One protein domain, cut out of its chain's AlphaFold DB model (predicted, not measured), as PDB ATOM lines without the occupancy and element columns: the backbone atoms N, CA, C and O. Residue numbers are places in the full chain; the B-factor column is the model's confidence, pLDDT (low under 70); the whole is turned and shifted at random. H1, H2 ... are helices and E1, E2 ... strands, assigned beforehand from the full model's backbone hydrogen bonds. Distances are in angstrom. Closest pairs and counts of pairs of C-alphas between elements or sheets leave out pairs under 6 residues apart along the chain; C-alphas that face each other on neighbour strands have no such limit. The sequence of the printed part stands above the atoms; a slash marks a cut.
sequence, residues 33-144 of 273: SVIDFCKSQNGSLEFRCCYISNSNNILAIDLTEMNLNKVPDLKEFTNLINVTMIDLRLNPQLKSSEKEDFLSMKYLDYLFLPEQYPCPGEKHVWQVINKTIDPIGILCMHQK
ATOM      1  N   SER A  33      26.841  39.281 -29.752       95.75
ATOM      2  CA  SER A  33      27.292  38.203 -30.640       95.75
ATOM      3  C   SER A  33      26.908  38.471 -32.097       95.75
ATOM      4  O   SER A  33      27.765  38.366 -32.971       95.75
ATOM      5  N   VAL A  34      25.666  38.896 -32.354       96.50
ATOM      6  CA  VAL A  34      25.204  39.250 -33.706       96.50
ATOM      7  C   VAL A  34      25.892  40.518 -34.212       96.50
ATOM      8  O   VAL A  34      26.336  40.552 -35.358       96.50
ATOM      9  N   ILE A  35      26.031  41.546 -33.369       96.81
ATOM     10  CA  ILE A  35      26.684  42.813 -33.739       96.81
ATOM     11  C   ILE A  35      28.154  42.589 -34.121       96.81
ATOM     12  O   ILE A  35      28.608  43.077 -35.159       96.81
ATOM     13  N   ASP A  36      28.902  41.850 -33.300       96.88
ATOM     14  CA  ASP A  36      30.322  41.575 -33.529       96.88
ATOM     15  C   ASP A  36      30.515  40.650 -34.738       96.88
ATOM     16  O   ASP A  36      31.383  40.908 -35.577       96.88
ATOM     17  N   PHE A  37      29.659  39.632 -34.891       96.12
ATOM     18  CA  PHE A  37      29.642  38.785 -36.083       96.12
ATOM     19  C   PHE A  37      29.395  39.617 -37.344       96.12
ATOM     20  O   PHE A  37      30.163  39.516 -38.298       96.12
ATOM     21  N   CYS A  38      28.399  40.503 -37.330       96.19
ATOM     22  CA  CYS A  38      28.074  41.344 -38.476       96.19
ATOM     23  C   CYS A  38      29.259  42.209 -38.914       96.19
ATOM     24  O   CYS A  38      29.629  42.217 -40.088       96.19
ATOM     25  N   LYS A  39      29.921  42.864 -37.953       96.12
ATOM     26  CA  LYS A  39      31.136  43.649 -38.212       96.12
ATOM     27  C   LYS A  39      32.261  42.790 -38.781       96.12
ATOM     28  O   LYS A  39      32.920  43.215 -39.722       96.12
ATOM     29  N   SER A  40      32.464  41.581 -38.249       96.38
ATOM     30  CA  SER A  40      33.510  40.663 -38.729       96.38
ATOM     31  C   SER A  40      33.307  40.213 -40.180       96.38
ATOM     32  O   SER A  40      34.279  39.928 -40.873       96.38
ATOM     33  N   GLN A  41      32.055  40.182 -40.646       94.69
ATOM     34  CA  GLN A  41      31.693  39.818 -42.016       94.69
ATOM     35  C   GLN A  41      31.645  41.026 -42.964       94.69
ATOM     36  O   GLN A  41      31.194  40.888 -44.100       94.69
ATOM     37  N   ASN A  42      32.069  42.216 -42.511       94.69
ATOM     38  CA  ASN A  42      31.830  43.484 -43.206       94.69
ATOM     39  C   ASN A  42      30.352  43.631 -43.627       94.69
ATOM     40  O   ASN A  42      30.052  44.075 -44.735       94.69
ATOM     41  N   GLY A  43      29.424  43.190 -42.777       93.88
ATOM     42  CA  GLY A  43      27.988  43.302 -43.007       93.88
ATOM     43  C   GLY A  43      27.440  44.676 -42.627       93.88
ATOM     44  O   GLY A  43      28.067  45.428 -41.878       93.88
ATOM     45  N   SER A  44      26.249  44.991 -43.131       93.88
ATOM     46  CA  SER A  44      25.477  46.164 -42.716       93.88
ATOM     47  C   SER A  44      24.440  45.735 -41.686       93.88
ATOM     48  O   SER A  44      23.616  44.866 -41.965       93.88
ATOM     49  N   LEU A  45      24.488  46.310 -40.485       93.75
ATOM     50  CA  LEU A  45      23.485  46.045 -39.460       93.75
ATOM     51  C   LEU A  45      22.330  47.034 -39.614       93.75
ATOM     52  O   LEU A  45      22.504  48.229 -39.382       93.75
ATOM     53  N   GLU A  46      21.150  46.521 -39.939       92.44
ATOM     54  CA  GLU A  46      19.910  47.290 -39.959       92.44
ATOM     55  C   GLU A  46      18.973  46.706 -38.907       92.44
ATOM     56  O   GLU A  46      18.551  45.549 -38.991       92.44
ATOM     57  N   PHE A  47      18.683  47.502 -37.875       93.00
ATOM     58  CA  PHE A  47      17.878  47.076 -36.733       93.00
ATOM     59  C   PHE A  47      18.450  45.801 -36.095       93.00
ATOM     60  O   PHE A  47      19.539  45.846 -35.516       93.00
ATOM     61  N   ARG A  48      17.740  44.675 -36.197       93.38
ATOM     62  CA  ARG A  48      18.142  43.363 -35.664       93.38
ATOM     63  C   ARG A  48      18.738  42.420 -36.703       93.38
ATOM     64  O   ARG A  48      19.110  41.299 -36.361       93.38
ATOM     65  N   CYS A  49      18.835  42.852 -37.954       92.50
ATOM     66  CA  CYS A  49      19.226  42.005 -39.069       92.50
ATOM     67  C   CYS A  49      20.557  42.474 -39.648       92.50
ATOM     68  O   CYS A  49      20.746  43.637 -39.994       92.50
ATOM     69  N   CYS A  50      21.506  41.549 -39.730       94.12
ATOM     70  CA  CYS A  50      22.771  41.777 -40.401       94.12
ATOM     71  C   CYS A  50      22.658  41.353 -41.860       94.12
ATOM     72  O   CYS A  50      22.405  40.180 -42.138       94.12
ATOM     73  N   TYR A  51      22.906  42.279 -42.772       92.38
ATOM     74  CA  TYR A  51      22.889  42.058 -44.210       92.38
ATOM     75  C   TYR A  51      24.300  41.909 -44.773       92.38
ATOM     76  O   TYR A  51      25.258  42.516 -44.285       92.38
ATOM     77  N   ILE A  52      24.425  41.128 -45.845       90.88
ATOM     78  CA  ILE A  52      25.621  41.139 -46.690       90.88
ATOM     79  C   ILE A  52      25.773  42.544 -47.289       90.88
ATOM     80  O   ILE A  52      24.818  43.090 -47.840       90.88
ATOM     81  N   SER A  53      26.977  43.119 -47.239       87.06
ATOM     82  CA  SER A  53      27.253  44.403 -47.895       87.06
ATOM     83  C   SER A  53      26.799  44.403 -49.359       87.06
ATOM     84  O   SER A  53      27.177  43.525 -50.134       87.06
ATOM     85  N   ASN A  54      26.018  45.417 -49.742       82.75
ATOM     86  CA  ASN A  54      25.464  45.597 -51.091       82.75
ATOM     87  C   ASN A  54      24.512  44.477 -51.558       82.75
ATOM     88  O   ASN A  54      24.382  44.230 -52.758       82.75
ATOM     89  N   SER A  55      23.850  43.781 -50.636       84.00
ATOM     90  CA  SER A  55      22.872  42.741 -50.949       84.00
ATOM     91  C   SER A  55      21.732  42.755 -49.936       84.00
ATOM     92  O   SER A  55      21.917  43.107 -48.777       84.00
ATOM     93  N   ASN A  56      20.555  42.302 -50.360       82.94
ATOM     94  CA  ASN A  56      19.403  42.135 -49.473       82.94
ATOM     95  C   ASN A  56      19.434  40.794 -48.719       82.94
ATOM     96  O   ASN A  56      18.446  40.414 -48.096       82.94
ATOM     97  N   ASN A  57      20.547  40.055 -48.795       88.12
ATOM     98  CA  ASN A  57      20.667  38.766 -48.137       88.12
ATOM     99  C   ASN A  57      21.041  38.924 -46.665       88.12
ATOM    100  O   ASN A  57      22.045  39.559 -46.337       88.12
ATOM    101  N   ILE A  58      20.278  38.280 -45.789       90.12
ATOM    102  CA  ILE A  58      20.513  38.313 -44.343       90.12
ATOM    103  C   ILE A  58      21.544  37.239 -43.962       90.12
ATOM    104  O   ILE A  58      21.415  36.079 -44.362       90.12
ATOM    105  N   LEU A  59      22.550  37.628 -43.176       92.69
ATOM    106  CA  LEU A  59      23.601  36.777 -42.602       92.69
ATOM    107  C   LEU A  59      23.338  36.394 -41.148       92.69
ATOM    108  O   LEU A  59      23.692  35.291 -40.733       92.69
ATOM    109  N   ALA A  60      22.773  37.302 -40.357       94.25
ATOM    110  CA  ALA A  60      22.526  37.055 -38.944       94.25
ATOM    111  C   ALA A  60      21.285  37.789 -38.445       94.25
ATOM    112  O   ALA A  60      20.964  38.865 -38.947       94.25
ATOM    113  N   ILE A  61      20.608  37.208 -37.453       93.31
ATOM    114  CA  ILE A  61      19.378  37.762 -36.878       93.31
ATOM    115  C   ILE A  61      19.477  37.769 -35.352       93.31
ATOM    116  O   ILE A  61      19.763  36.746 -34.725       93.31
ATOM    117  N   ASP A  62      19.201  38.927 -34.762       95.19
ATOM    118  CA  ASP A  62      19.077  39.112 -33.324       95.19
ATOM    119  C   ASP A  62      17.612  39.047 -32.869       95.19
ATOM    120  O   ASP A  62      16.853  40.011 -32.988       95.19
ATOM    121  N   LEU A  63      17.233  37.927 -32.265       93.94
ATOM    122  CA  LEU A  63      15.911  37.707 -31.685       93.94
ATOM    123  C   LEU A  63      15.933  37.753 -30.149       93.94
ATOM    124  O   LEU A  63      15.018  37.244 -29.498       93.94
ATOM    125  N   THR A  64      16.966  38.352 -29.547       94.12
ATOM    126  CA  THR A  64      17.071  38.470 -28.087       94.12
ATOM    127  C   THR A  64      16.018  39.415 -27.504       94.12
ATOM    128  O   THR A  64      15.669  40.420 -28.121       94.12
ATOM    129  N   GLU A  65      15.506  39.093 -26.309       91.69
ATOM    130  CA  GLU A  65      14.559  39.927 -25.534       91.69
ATOM    131  C   GLU A  65      13.252  40.295 -26.267       91.69
ATOM    132  O   GLU A  65      12.626  41.328 -26.019       91.69
ATOM    133  N   MET A  66      12.793  39.429 -27.168       89.56
ATOM    134  CA  MET A  66      11.568  39.653 -27.940       89.56
ATOM    135  C   MET A  66      10.303  39.095 -27.269       89.56
ATOM    136  O   MET A  66       9.213  39.225 -27.821       89.56
ATOM    137  N   ASN A  67      10.424  38.510 -26.069       89.56
ATOM    138  CA  ASN A  67       9.336  37.827 -25.356       89.56
ATOM    139  C   ASN A  67       8.678  36.726 -26.205       89.56
ATOM    140  O   ASN A  67       7.454  36.595 -26.254       89.56
ATOM    141  N   LEU A  68       9.506  35.942 -26.898       89.62
ATOM    142  CA  LEU A  68       9.050  34.901 -27.814       89.62
ATOM    143  C   LEU A  68       8.566  33.656 -27.064       89.62
ATOM    144  O   LEU A  68       9.276  33.109 -26.220       89.62
ATOM    145  N   ASN A  69       7.387  33.170 -27.455       88.44
ATOM    146  CA  ASN A  69       6.817  31.894 -26.993       88.44
ATOM    147  C   ASN A  69       7.082  30.742 -27.968       88.44
ATOM    148  O   ASN A  69       7.015  29.577 -27.590       88.44
ATOM    149  N   LYS A  70       7.367  31.085 -29.224       88.31
ATOM    150  CA  LYS A  70       7.708  30.184 -30.324       88.31
ATOM    151  C   LYS A  70       8.751  30.858 -31.205       88.31
ATOM    152  O   LYS A  70       8.817  32.091 -31.225       88.31
ATOM    153  N   VAL A  71       9.533  30.071 -31.936       87.19
ATOM    154  CA  VAL A  71      10.414  30.622 -32.968       87.19
ATOM    155  C   VAL A  71       9.525  31.276 -34.043       87.19
ATOM    156  O   VAL A  71       8.526  30.675 -34.450       87.19
ATOM    157  N   PRO A  72       9.795  32.531 -34.452       86.25
ATOM    158  CA  PRO A  72       9.062  33.172 -35.542       86.25
ATOM    159  C   PRO A  72       9.150  32.344 -36.827       86.25
ATOM    160  O   PRO A  72      10.159  31.683 -37.062       86.25
ATOM    161  N   ASP A  73       8.122  32.394 -37.679       80.69
ATOM    162  CA  ASP A  73       8.221  31.738 -38.985       80.69
ATOM    163  C   ASP A  73       9.168  32.546 -39.881       80.69
ATOM    164  O   ASP A  73       8.827  33.615 -40.381       80.69
ATOM    165  N   LEU A  74      10.384  32.036 -40.059       77.25
ATOM    166  CA  LEU A  74      11.426  32.678 -40.857       77.25
ATOM    167  C   LEU A  74      11.351  32.273 -42.343       77.25
ATOM    168  O   LEU A  74      12.236  32.630 -43.126       77.25
ATOM    169  N   LYS A  75      10.293  31.555 -42.763       69.56
ATOM    170  CA  LYS A  75      10.081  31.139 -44.162       69.56
ATOM    171  C   LYS A  75      10.018  32.295 -45.141       69.56
ATOM    172  O   LYS A  75      10.491  32.128 -46.264       69.56
ATOM    173  N   GLU A  76       9.496  33.447 -44.727       63.25
ATOM    174  CA  GLU A  76       9.411  34.662 -45.554       63.25
ATOM    175  C   GLU A  76      10.756  35.039 -46.168       63.25
ATOM    176  O   GLU A  76      10.848  35.496 -47.306       63.25
ATOM    177  N   PHE A  77      11.821  34.751 -45.439       64.00
ATOM    178  CA  PHE A  77      13.155  35.105 -45.842       64.00
ATOM    179  C   PHE A  77      13.922  33.944 -46.491       64.00
ATOM    180  O   PHE A  77      15.017  34.166 -46.986       64.00
ATOM    181  N   THR A  78      13.390  32.717 -46.557       59.16
ATOM    182  CA  THR A  78      14.130  31.518 -47.029       59.16
ATOM    183  C   THR A  78      14.660  31.605 -48.462       59.16
ATOM    184  O   THR A  78      15.650  30.948 -48.781       59.16
ATOM    185  N   ASN A  79      14.069  32.454 -49.307       56.16
ATOM    186  CA  ASN A  79      14.564  32.726 -50.662       56.16
ATOM    187  C   ASN A  79      15.638  33.836 -50.716       56.16
ATOM    188  O   ASN A  79      16.276  34.011 -51.750       56.16
ATOM    189  N   LEU A  80      15.831  34.574 -49.619       58.56
ATOM    190  CA  LEU A  80      16.737  35.722 -49.459       58.56
ATOM    191  C   LEU A  80      17.765  35.504 -48.324       58.56
ATOM    192  O   LEU A  80      18.525  36.400 -47.976       58.56
ATOM    193  N   ILE A  81      17.789  34.324 -47.700       64.75
ATOM    194  CA  ILE A  81      18.544  34.055 -46.473       64.75
ATOM    195  C   ILE A  81      19.770  33.196 -46.734       64.75
ATOM    196  O   ILE A  81      19.671  32.037 -47.133       64.75
ATOM    197  N   ASN A  82      20.924  33.751 -46.372       80.25
ATOM    198  CA  ASN A  82      22.136  33.003 -46.053       80.25
ATOM    199  C   ASN A  82      22.426  33.128 -44.549       80.25
ATOM    200  O   ASN A  82      23.560  33.371 -44.134       80.25
ATOM    201  N   VAL A  83      21.378  33.007 -43.726       88.88
ATOM    202  CA  VAL A  83      21.493  33.167 -42.275       88.88
ATOM    203  C   VAL A  83      22.401  32.084 -41.741       88.88
ATOM    204  O   VAL A  83      22.109  30.893 -41.805       88.88
ATOM    205  N   THR A  84      23.516  32.568 -41.226       93.12
ATOM    206  CA  THR A  84      24.591  31.799 -40.632       93.12
ATOM    207  C   THR A  84      24.511  31.864 -39.111       93.12
ATOM    208  O   THR A  84      24.955  30.936 -38.444       93.12
ATOM    209  N   MET A  85      23.909  32.921 -38.548       95.06
ATOM    210  CA  MET A  85      23.793  33.103 -37.102       95.06
ATOM    211  C   MET A  85      22.399  33.559 -36.661       95.06
ATOM    212  O   MET A  85      21.848  34.511 -37.206       95.06
ATOM    213  N   ILE A  86      21.850  32.927 -35.624       94.69
ATOM    214  CA  ILE A  86      20.621  33.376 -34.953       94.69
ATOM    215  C   ILE A  86      20.859  33.403 -33.447       94.69
ATOM    216  O   ILE A  86      21.402  32.448 -32.886       94.69
ATOM    217  N   ASP A  87      20.417  34.477 -32.790       95.75
ATOM    218  CA  ASP A  87      20.433  34.580 -31.331       95.75
ATOM    219  C   ASP A  87      19.025  34.691 -30.745       95.75
ATOM    220  O   ASP A  87      18.358  35.707 -30.899       95.75
ATOM    221  N   LEU A  88      18.578  33.626 -30.076       94.94
ATOM    222  CA  LEU A  88      17.280  33.509 -29.401       94.94
ATOM    223  C   LEU A  88      17.404  33.610 -27.873       94.94
ATOM    224  O   LEU A  88      16.415  33.388 -27.164       94.94
ATOM    225  N   ARG A  89      18.593  33.912 -27.331       94.69
ATOM    226  CA  ARG A  89      18.790  34.036 -25.877       94.69
ATOM    227  C   ARG A  89      17.888  35.124 -25.294       94.69
ATOM    228  O   ARG A  89      17.348  35.965 -26.003       94.69
ATOM    229  N   LEU A  90      17.711  35.102 -23.974       94.19
ATOM    230  CA  LEU A  90      16.871  36.074 -23.259       94.19
ATOM    231  C   LEU A  90      15.376  36.020 -23.648       94.19
ATOM    232  O   LEU A  90      14.642  36.986 -23.467       94.19
ATOM    233  N   ASN A  91      14.902  34.864 -24.126       92.31
ATOM    234  CA  ASN A  91      13.480  34.555 -24.300       92.31
ATOM    235  C   ASN A  91      13.071  33.412 -23.347       92.31
ATOM    236  O   ASN A  91      13.045  32.249 -23.751       92.31
ATOM    237  N   PRO A  92      12.765  33.696 -22.066       89.75
ATOM    238  CA  PRO A  92      12.511  32.658 -21.059       89.75
ATOM    239  C   PRO A  92      11.234  31.842 -21.315       89.75
ATOM    240  O   PRO A  92      11.080  30.745 -20.783       89.75
ATOM    241  N   GLN A  93      10.311  32.365 -22.125       89.12
ATOM    242  CA  GLN A  93       9.044  31.706 -22.451       89.12
ATOM    243  C   GLN A  93       9.193  30.633 -23.543       89.12
ATOM    244  O   GLN A  93       8.288  29.822 -23.729       89.12
ATOM    245  N   LEU A  94      10.341  30.593 -24.225       88.50
ATOM    246  CA  LEU A  94      10.647  29.621 -25.263       88.50
ATOM    247  C   LEU A  94      11.055  28.285 -24.609       88.50
ATOM    248  O   LEU A  94      12.046  28.225 -23.876       88.50
ATOM    249  N   LYS A  95      10.261  27.222 -24.820       74.56
ATOM    250  CA  LYS A  95      10.352  25.975 -24.026       74.56
ATOM    251  C   LYS A  95      10.945  24.757 -24.743       74.56
ATOM    252  O   LYS A  95      11.427  23.868 -24.054       74.56
ATOM    253  N   SER A  96      10.917  24.686 -26.071       71.25
ATOM    254  CA  SER A  96      11.592  23.642 -26.863       71.25
ATOM    255  C   SER A  96      11.486  23.976 -28.343       71.25
ATOM    256  O   SER A  96      10.501  24.598 -28.737       71.25
ATOM    257  N   SER A  97      12.449  23.521 -29.150       67.00
ATOM    258  CA  SER A  97      12.304  23.585 -30.602       67.00
ATOM    259  C   SER A  97      11.267  22.590 -31.058       67.00
ATOM    260  O   SER A  97      11.390  21.401 -30.734       67.00
ATOM    261  N   GLU A  98      10.308  23.043 -31.854       72.06
ATOM    262  CA  GLU A  98       9.641  22.147 -32.785       72.06
ATOM    263  C   GLU A  98      10.676  21.699 -33.820       72.06
ATOM    264  O   GLU A  98      11.655  22.402 -34.104       72.06
ATOM    265  N   LYS A  99      10.518  20.492 -34.374       72.25
ATOM    266  CA  LYS A  99      11.487  19.996 -35.362       72.25
ATOM    267  C   LYS A  99      11.563  20.962 -36.541       72.25
ATOM    268  O   LYS A  99      12.605  21.075 -37.171       72.25
ATOM    269  N   GLU A 100      10.472  21.650 -36.825       79.56
ATOM    270  CA  GLU A 100      10.249  22.456 -38.006       79.56
ATOM    271  C   GLU A 100      10.739  23.914 -37.885       79.56
ATOM    272  O   GLU A 100      10.789  24.605 -38.902       79.56
ATOM    273  N   ASP A 101      11.156  24.368 -36.695       81.94
ATOM    274  CA  ASP A 101      11.469  25.783 -36.403       81.94
ATOM    275  C   ASP A 101      12.574  26.383 -37.284       81.94
ATOM    276  O   ASP A 101      12.571  27.575 -37.588       81.94
ATOM    277  N   PHE A 102      13.528  25.553 -37.704       86.44
ATOM    278  CA  PHE A 102      14.699  25.971 -38.481       86.44
ATOM    279  C   PHE A 102      14.734  25.327 -39.874       86.44
ATOM    280  O   PHE A 102      15.804  25.177 -40.474       86.44
ATOM    281  N   LEU A 103      13.573  24.915 -40.398       85.69
ATOM    282  CA  LEU A 103      13.472  24.404 -41.765       85.69
ATOM    283  C   LEU A 103      14.020  25.414 -42.776       85.69
ATOM    284  O   LEU A 103      13.875  26.625 -42.623       85.69
ATOM    285  N   SER A 104      14.643  24.891 -43.831       85.56
ATOM    286  CA  SER A 104      15.246  25.665 -44.923       85.56
ATOM    287  C   SER A 104      16.471  26.509 -44.534       85.56
ATOM    288  O   SER A 104      17.082  27.126 -45.406       85.56
ATOM    289  N   MET A 105      16.920  26.487 -43.273       86.56
ATOM    290  CA  MET A 105      18.127  27.200 -42.828       86.56
ATOM    291  C   MET A 105      19.398  26.381 -43.047       86.56
ATOM    292  O   MET A 105      20.119  26.035 -42.116       86.56
ATOM    293  N   LYS A 106      19.676  26.047 -44.307       86.75
ATOM    294  CA  LYS A 106      20.805  25.181 -44.697       86.75
ATOM    295  C   LYS A 106      22.199  25.709 -44.327       86.75
ATOM    296  O   LYS A 106      23.143  24.930 -44.361       86.75
ATOM    297  N   TYR A 107      22.329  27.006 -44.053       89.69
ATOM    298  CA  TYR A 107      23.607  27.666 -43.773       89.69
ATOM    299  C   TYR A 107      23.773  28.066 -42.307       89.69
ATOM    300  O   TYR A 107      24.760  28.715 -41.976       89.69
ATOM    301  N   LEU A 108      22.829  27.696 -41.436       91.50
ATOM    302  CA  LEU A 108      22.879  28.061 -40.027       91.50
ATOM    303  C   LEU A 108      24.055  27.355 -39.347       91.50
ATOM    304  O   LEU A 108      24.040  26.141 -39.163       91.50
ATOM    305  N   ASP A 109      25.053  28.135 -38.947       93.56
ATOM    306  CA  ASP A 109      26.294  27.626 -38.367       93.56
ATOM    307  C   ASP A 109      26.438  27.971 -36.885       93.56
ATOM    308  O   ASP A 109      27.094  27.240 -36.153       93.56
ATOM    309  N   TYR A 110      25.777  29.040 -36.433       96.38
ATOM    310  CA  TYR A 110      25.765  29.497 -35.047       96.38
ATOM    311  C   TYR A 110      24.331  29.705 -34.567       96.38
ATOM    312  O   TYR A 110      23.605  30.562 -35.069       96.38
ATOM    313  N   LEU A 111      23.923  28.951 -33.553       95.25
ATOM    314  CA  LEU A 111      22.598  29.074 -32.959       95.25
ATOM    315  C   LEU A 111      22.729  29.267 -31.450       95.25
ATOM    316  O   LEU A 111      23.149  28.354 -30.736       95.25
ATOM    317  N   PHE A 112      22.377  30.459 -30.973       96.19
ATOM    318  CA  PHE A 112      22.327  30.765 -29.548       96.19
ATOM    319  C   PHE A 112      20.900  30.598 -29.029       96.19
ATOM    320  O   PHE A 112      19.955  31.160 -29.581       96.19
ATOM    321  N   LEU A 113      20.746  29.832 -27.954       94.56
ATOM    322  CA  LEU A 113      19.465  29.394 -27.405       94.56
ATOM    323  C   LEU A 113      19.398  29.690 -25.898       94.56
ATOM    324  O   LEU A 113      20.440  29.713 -25.235       94.56
ATOM    325  N   PRO A 114      18.196  29.898 -25.327       93.94
ATOM    326  CA  PRO A 114      18.006  29.925 -23.876       93.94
ATOM    327  C   PRO A 114      18.539  28.651 -23.200       93.94
ATOM    328  O   PRO A 114      18.565  27.587 -23.812       93.94
ATOM    329  N   GLU A 115      18.936  28.729 -21.927       90.50
ATOM    330  CA  GLU A 115      19.571  27.602 -21.217       90.50
ATOM    331  C   GLU A 115      18.704  26.335 -21.181       90.50
ATOM    332  O   GLU A 115      19.216  25.223 -21.305       90.50
ATOM    333  N   GLN A 116      17.388  26.503 -21.054       86.00
ATOM    334  CA  GLN A 116      16.421  25.408 -21.033       86.00
ATOM    335  C   GLN A 116      16.186  24.751 -22.404       86.00
ATOM    336  O   GLN A 116      15.435  23.782 -22.491       86.00
ATOM    337  N   TYR A 117      16.777  25.285 -23.473       87.94
ATOM    338  CA  TYR A 117      16.451  24.925 -24.844       87.94
ATOM    339  C   TYR A 117      17.617  24.153 -25.490       87.94
ATOM    340  O   TYR A 117      18.664  24.739 -25.783       87.94
ATOM    341  N   PRO A 118      17.476  22.833 -25.717       88.56
ATOM    342  CA  PRO A 118      18.544  22.033 -26.299       88.56
ATOM    343  C   PRO A 118      18.765  22.381 -27.773       88.56
ATOM    344  O   PRO A 118      17.849  22.788 -28.487       88.56
ATOM    345  N   CYS A 119      19.987  22.160 -28.256       91.50
ATOM    346  CA  CYS A 119      20.288  22.279 -29.679       91.50
ATOM    347  C   CYS A 119      19.409  21.321 -30.506       91.50
ATOM    348  O   CYS A 119      19.381  20.127 -30.194       91.50
ATOM    349  N   PRO A 120      18.762  21.778 -31.594       90.25
ATOM    350  CA  PRO A 120      17.958  20.914 -32.453       90.25
ATOM    351  C   PRO A 120      18.785  19.747 -33.009       90.25
ATOM    352  O   PRO A 120      19.805  19.960 -33.665       90.25
ATOM    353  N   GLY A 121      18.363  18.515 -32.711       87.19
ATOM    354  CA  GLY A 121      19.076  17.279 -33.070       87.19
ATOM    355  C   GLY A 121      20.427  17.068 -32.365       87.19
ATOM    356  O   GLY A 121      21.159  16.137 -32.705       87.19
ATOM    357  N   GLU A 122      20.747  17.899 -31.370       89.69
ATOM    358  CA  GLU A 122      21.856  17.734 -30.427       89.69
ATOM    359  C   GLU A 122      23.206  17.396 -31.101       89.69
ATOM    360  O   GLU A 122      23.554  17.925 -32.158       89.69
ATOM    361  N   LYS A 123      24.004  16.508 -30.494       90.31
ATOM    362  CA  LYS A 123      25.332  16.108 -30.985       90.31
ATOM    363  C   LYS A 123      25.292  15.366 -32.319       90.31
ATOM    364  O   LYS A 123      26.340  15.183 -32.944       90.31
ATOM    365  N   HIS A 124      24.120  14.912 -32.764       86.88
ATOM    366  CA  HIS A 124      23.993  14.329 -34.093       86.88
ATOM    367  C   HIS A 124      24.124  15.407 -35.163       86.88
ATOM    368  O   HIS A 124      24.759  15.133 -36.172       86.88
ATOM    369  N   VAL A 125      23.602  16.614 -34.914       89.38
ATOM    370  CA  VAL A 125      23.564  17.745 -35.859       89.38
ATOM    371  C   VAL A 125      24.716  18.708 -35.694       89.38
ATOM    372  O   VAL A 125      25.227  19.198 -36.692       89.38
ATOM    373  N   TRP A 126      25.159  18.959 -34.471       93.12
ATOM    374  CA  TRP A 126      26.152  19.992 -34.197       93.12
ATOM    375  C   TRP A 126      27.505  19.363 -33.880       93.12
ATOM    376  O   TRP A 126      27.580  18.339 -33.191       93.12
ATOM    377  N   GLN A 127      28.591  19.935 -34.405       94.81
ATOM    378  CA  GLN A 127      29.942  19.481 -34.050       94.81
ATOM    379  C   GLN A 127      30.304  19.917 -32.633       94.81
ATOM    380  O   GLN A 127      30.915  19.142 -31.897       94.81
ATOM    381  N   VAL A 128      29.895  21.128 -32.243       96.50
ATOM    382  CA  VAL A 128      30.209  21.704 -30.936       96.50
ATOM    383  C   VAL A 128      28.938  22.247 -30.291       96.50
ATOM    384  O   VAL A 128      28.147  22.937 -30.928       96.50
ATOM    385  N   ILE A 129      28.745  21.926 -29.010       96.31
ATOM    386  CA  ILE A 129      27.667  22.462 -28.175       96.31
ATOM    387  C   ILE A 129      28.304  22.970 -26.887       96.31
ATOM    388  O   ILE A 129      28.829  22.173 -26.107       96.31
ATOM    389  N   ASN A 130      28.244  24.281 -26.669       96.38
ATOM    390  CA  ASN A 130      28.837  24.950 -25.517       96.38
ATOM    391  C   ASN A 130      27.769  25.674 -24.697       96.38
ATOM    392  O   ASN A 130      26.758  26.121 -25.231       96.38
ATOM    393  N   LYS A 131      28.017  25.841 -23.398       95.38
ATOM    394  CA  LYS A 131      27.239  26.765 -22.566       95.38
ATOM    395  C   LYS A 131      27.831  28.169 -22.670       95.38
ATOM    396  O   LYS A 131      29.052  28.318 -22.630       95.38
ATOM    397  N   THR A 132      26.982  29.185 -22.775       93.25
ATOM    398  CA  THR A 132      27.378  30.596 -22.672       93.25
ATOM    399  C   THR A 132      27.060  31.111 -21.275       93.25
ATOM    400  O   THR A 132      26.100  30.660 -20.657       93.25
ATOM    401  N   ILE A 133      27.881  32.032 -20.764       88.38
ATOM    402  CA  ILE A 133      27.742  32.583 -19.403       88.38
ATOM    403  C   ILE A 133      27.214  34.025 -19.443       88.38
ATOM    404  O   ILE A 133      26.575  34.465 -18.495       88.38
ATOM    405  N   ASP A 134      27.419  34.740 -20.552       85.69
ATOM    406  CA  ASP A 134      27.000  36.133 -20.704       85.69
ATOM    407  C   ASP A 134      26.523  36.432 -22.146       85.69
ATOM    408  O   ASP A 134      27.343  36.523 -23.067       85.69
ATOM    409  N   PRO A 135      25.201  36.521 -22.387       88.06
ATOM    410  CA  PRO A 135      24.134  36.028 -21.516       88.06
ATOM    411  C   PRO A 135      24.146  34.494 -21.389       88.06
ATOM    412  O   PRO A 135      24.632  33.774 -22.275       88.06
ATOM    413  N   ILE A 136      23.591  33.995 -20.280       93.00
ATOM    414  CA  ILE A 136      23.459  32.558 -20.003       93.00
ATOM    415  C   ILE A 136      22.627  31.882 -21.101       93.00
ATOM    416  O   ILE A 136      21.572  32.382 -21.494       93.00
ATOM    417  N   GLY A 137      23.107  30.746 -21.607       94.12
ATOM    418  CA  GLY A 137      22.432  30.015 -22.675       94.12
ATOM    419  C   GLY A 137      23.235  28.841 -23.223       94.12
ATOM    420  O   GLY A 137      24.235  28.409 -22.644       94.12
ATOM    421  N   ILE A 138      22.783  28.330 -24.364       95.12
ATOM    422  CA  ILE A 138      23.427  27.269 -25.136       95.12
ATOM    423  C   ILE A 138      23.847  27.833 -26.493       95.12
ATOM    424  O   ILE A 138      23.098  28.571 -27.122       95.12
ATOM    425  N   LEU A 139      25.041  27.473 -26.951       96.50
ATOM    426  CA  LEU A 139      25.568  27.786 -28.273       96.50
ATOM    427  C   LEU A 139      25.807  26.483 -29.038       96.50
ATOM    428  O   LEU A 139      26.649  25.670 -28.646       96.50
ATOM    429  N   CYS A 140      25.083  26.307 -30.138       95.81
ATOM    430  CA  CYS A 140      25.258  25.221 -31.095       95.81
ATOM    431  C   CYS A 140      26.092  25.732 -32.269       95.81
ATOM    432  O   CYS A 140      25.753  26.766 -32.847       95.81
ATOM    433  N   MET A 141      27.180  25.035 -32.601       96.69
ATOM    434  CA  MET A 141      28.094  25.452 -33.664       96.69
ATOM    435  C   MET A 141      28.393  24.338 -34.649       96.69
ATOM    436  O   MET A 141      28.477  23.159 -34.276       96.69
ATOM    437  N   HIS A 142      28.634  24.761 -35.886       94.69
ATOM    438  CA  HIS A 142      29.090  23.929 -36.984       94.69
ATOM    439  C   HIS A 142      28.102  22.815 -37.288       94.69
ATOM    440  O   HIS A 142      28.233  21.680 -36.808       94.69
ATOM    441  N   GLN A 143      27.080  23.155 -38.072       90.19
ATOM    442  CA  GLN A 143      26.113  22.166 -38.522       90.19
ATOM    443  C   GLN A 143      26.843  21.091 -39.341       90.19
ATOM    444  O   GLN A 143      27.587  21.373 -40.280       90.19
ATOM    445  N   LYS A 144      26.653  19.824 -38.978       88.44
ATOM    446  CA  LYS A 144      27.221  18.686 -39.699       88.44
ATOM    447  C   LYS A 144      26.519  18.520 -41.037       88.44
ATOM    448  O   LYS A 144      25.288  18.487 -41.109       88.44
TER     449      LYS A 144
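Overview. This is residues 33 to 144 of the 273 residues of the protein "Hypothetical protein" of Rotaria sp. Silwood1 (UniProt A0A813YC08). You will see one twisted sheet of seven strands, with H1 packed over one face near the E1 end and little H3 over the opposite face near the E6 end. Much of the two long links, residues 63 to 73 and 88 to 109, loops out on the face opposite H1. The printed part has 112 residues, with H1 E1 E2 E3 H2 E4 E5 H3 E6 E7 along it; the sheet is mixed, in the order E1 E2 E3 E4 E5 E7 E6. The class is mixed helices and strands, with under half of the residues in named elements. The whole is compact, with a radius of gyration of the C-alphas of 13.2 A and spans of 37 by 27 by 26 A.

Arrangement. Begin at H1, residues 33 to 40, whose O i to N i+4 pairs are all within hydrogen-bond range. Next come E1, residues 44 to 46, E2, 49 to 51, and E3, 58 to 62, a meander, each strand the antiparallel neighbour of the one before; look for N 44 and O 51 at 2.9 A and N 50 and O 60 at 2.8 A. H1 is on the sheet at a height of 7.6 A, over E3 and only just over E2, with 3 C-alphas on E2; it runs along the strands, at 17 degrees to E3 on the local plane. Its closest C-alphas to E3 are Val 34 and Asp 62, 6.1 A. E3, H2, residues 74 to 77, and E4, 81 to 87, make a strand-helix-strand unit, two parallel neighbours with a helix between and a right-handed crossover; find N 84 and O 59 at 2.8 A. H2 is only just not on the sheet, with 4 pairs of C-alphas within 10 A. E5, residues 110 to 113, is parallel to E4, with N 110 and O 84 at 2.9 A. H3, 122 to 125, is on the face opposite H1, at a height of 8.1 A, only just over E7, residues 136 to 143, with 3 C-alphas there. H2 and H3 are too short for an O i to N i+4 pair. E5, H3 and E6, residues 126 to 133, form a split unit, E7 between the strands, with a right-handed crossover. E7 is antiparallel to E5, with N 113 and O 138 at 2.8 A, and forms a hairpin with E6, with N 139 and O 130 at 2.8 A.

Along the chain. Find C-alpha 33 at (27.292, 38.203, -30.640); H1 runs 10.5 A from there. E4 measures 15.3 A from C-alpha 81 at (18.544, 34.055, -46.473). E6 measures 19.5 A, and E7 runs 21.4 A to C-alpha 143 at (26.113, 22.166, -38.522).

Size, cuts and confidence. The C-alphas of Asn 54 and Gln 116, the two farthest apart, are 37.3 A apart. The printed part has no cut; the links E3 to H2 and E4 to E5 are long. The pLDDT is under 70 at residues 75 to 81 and 97.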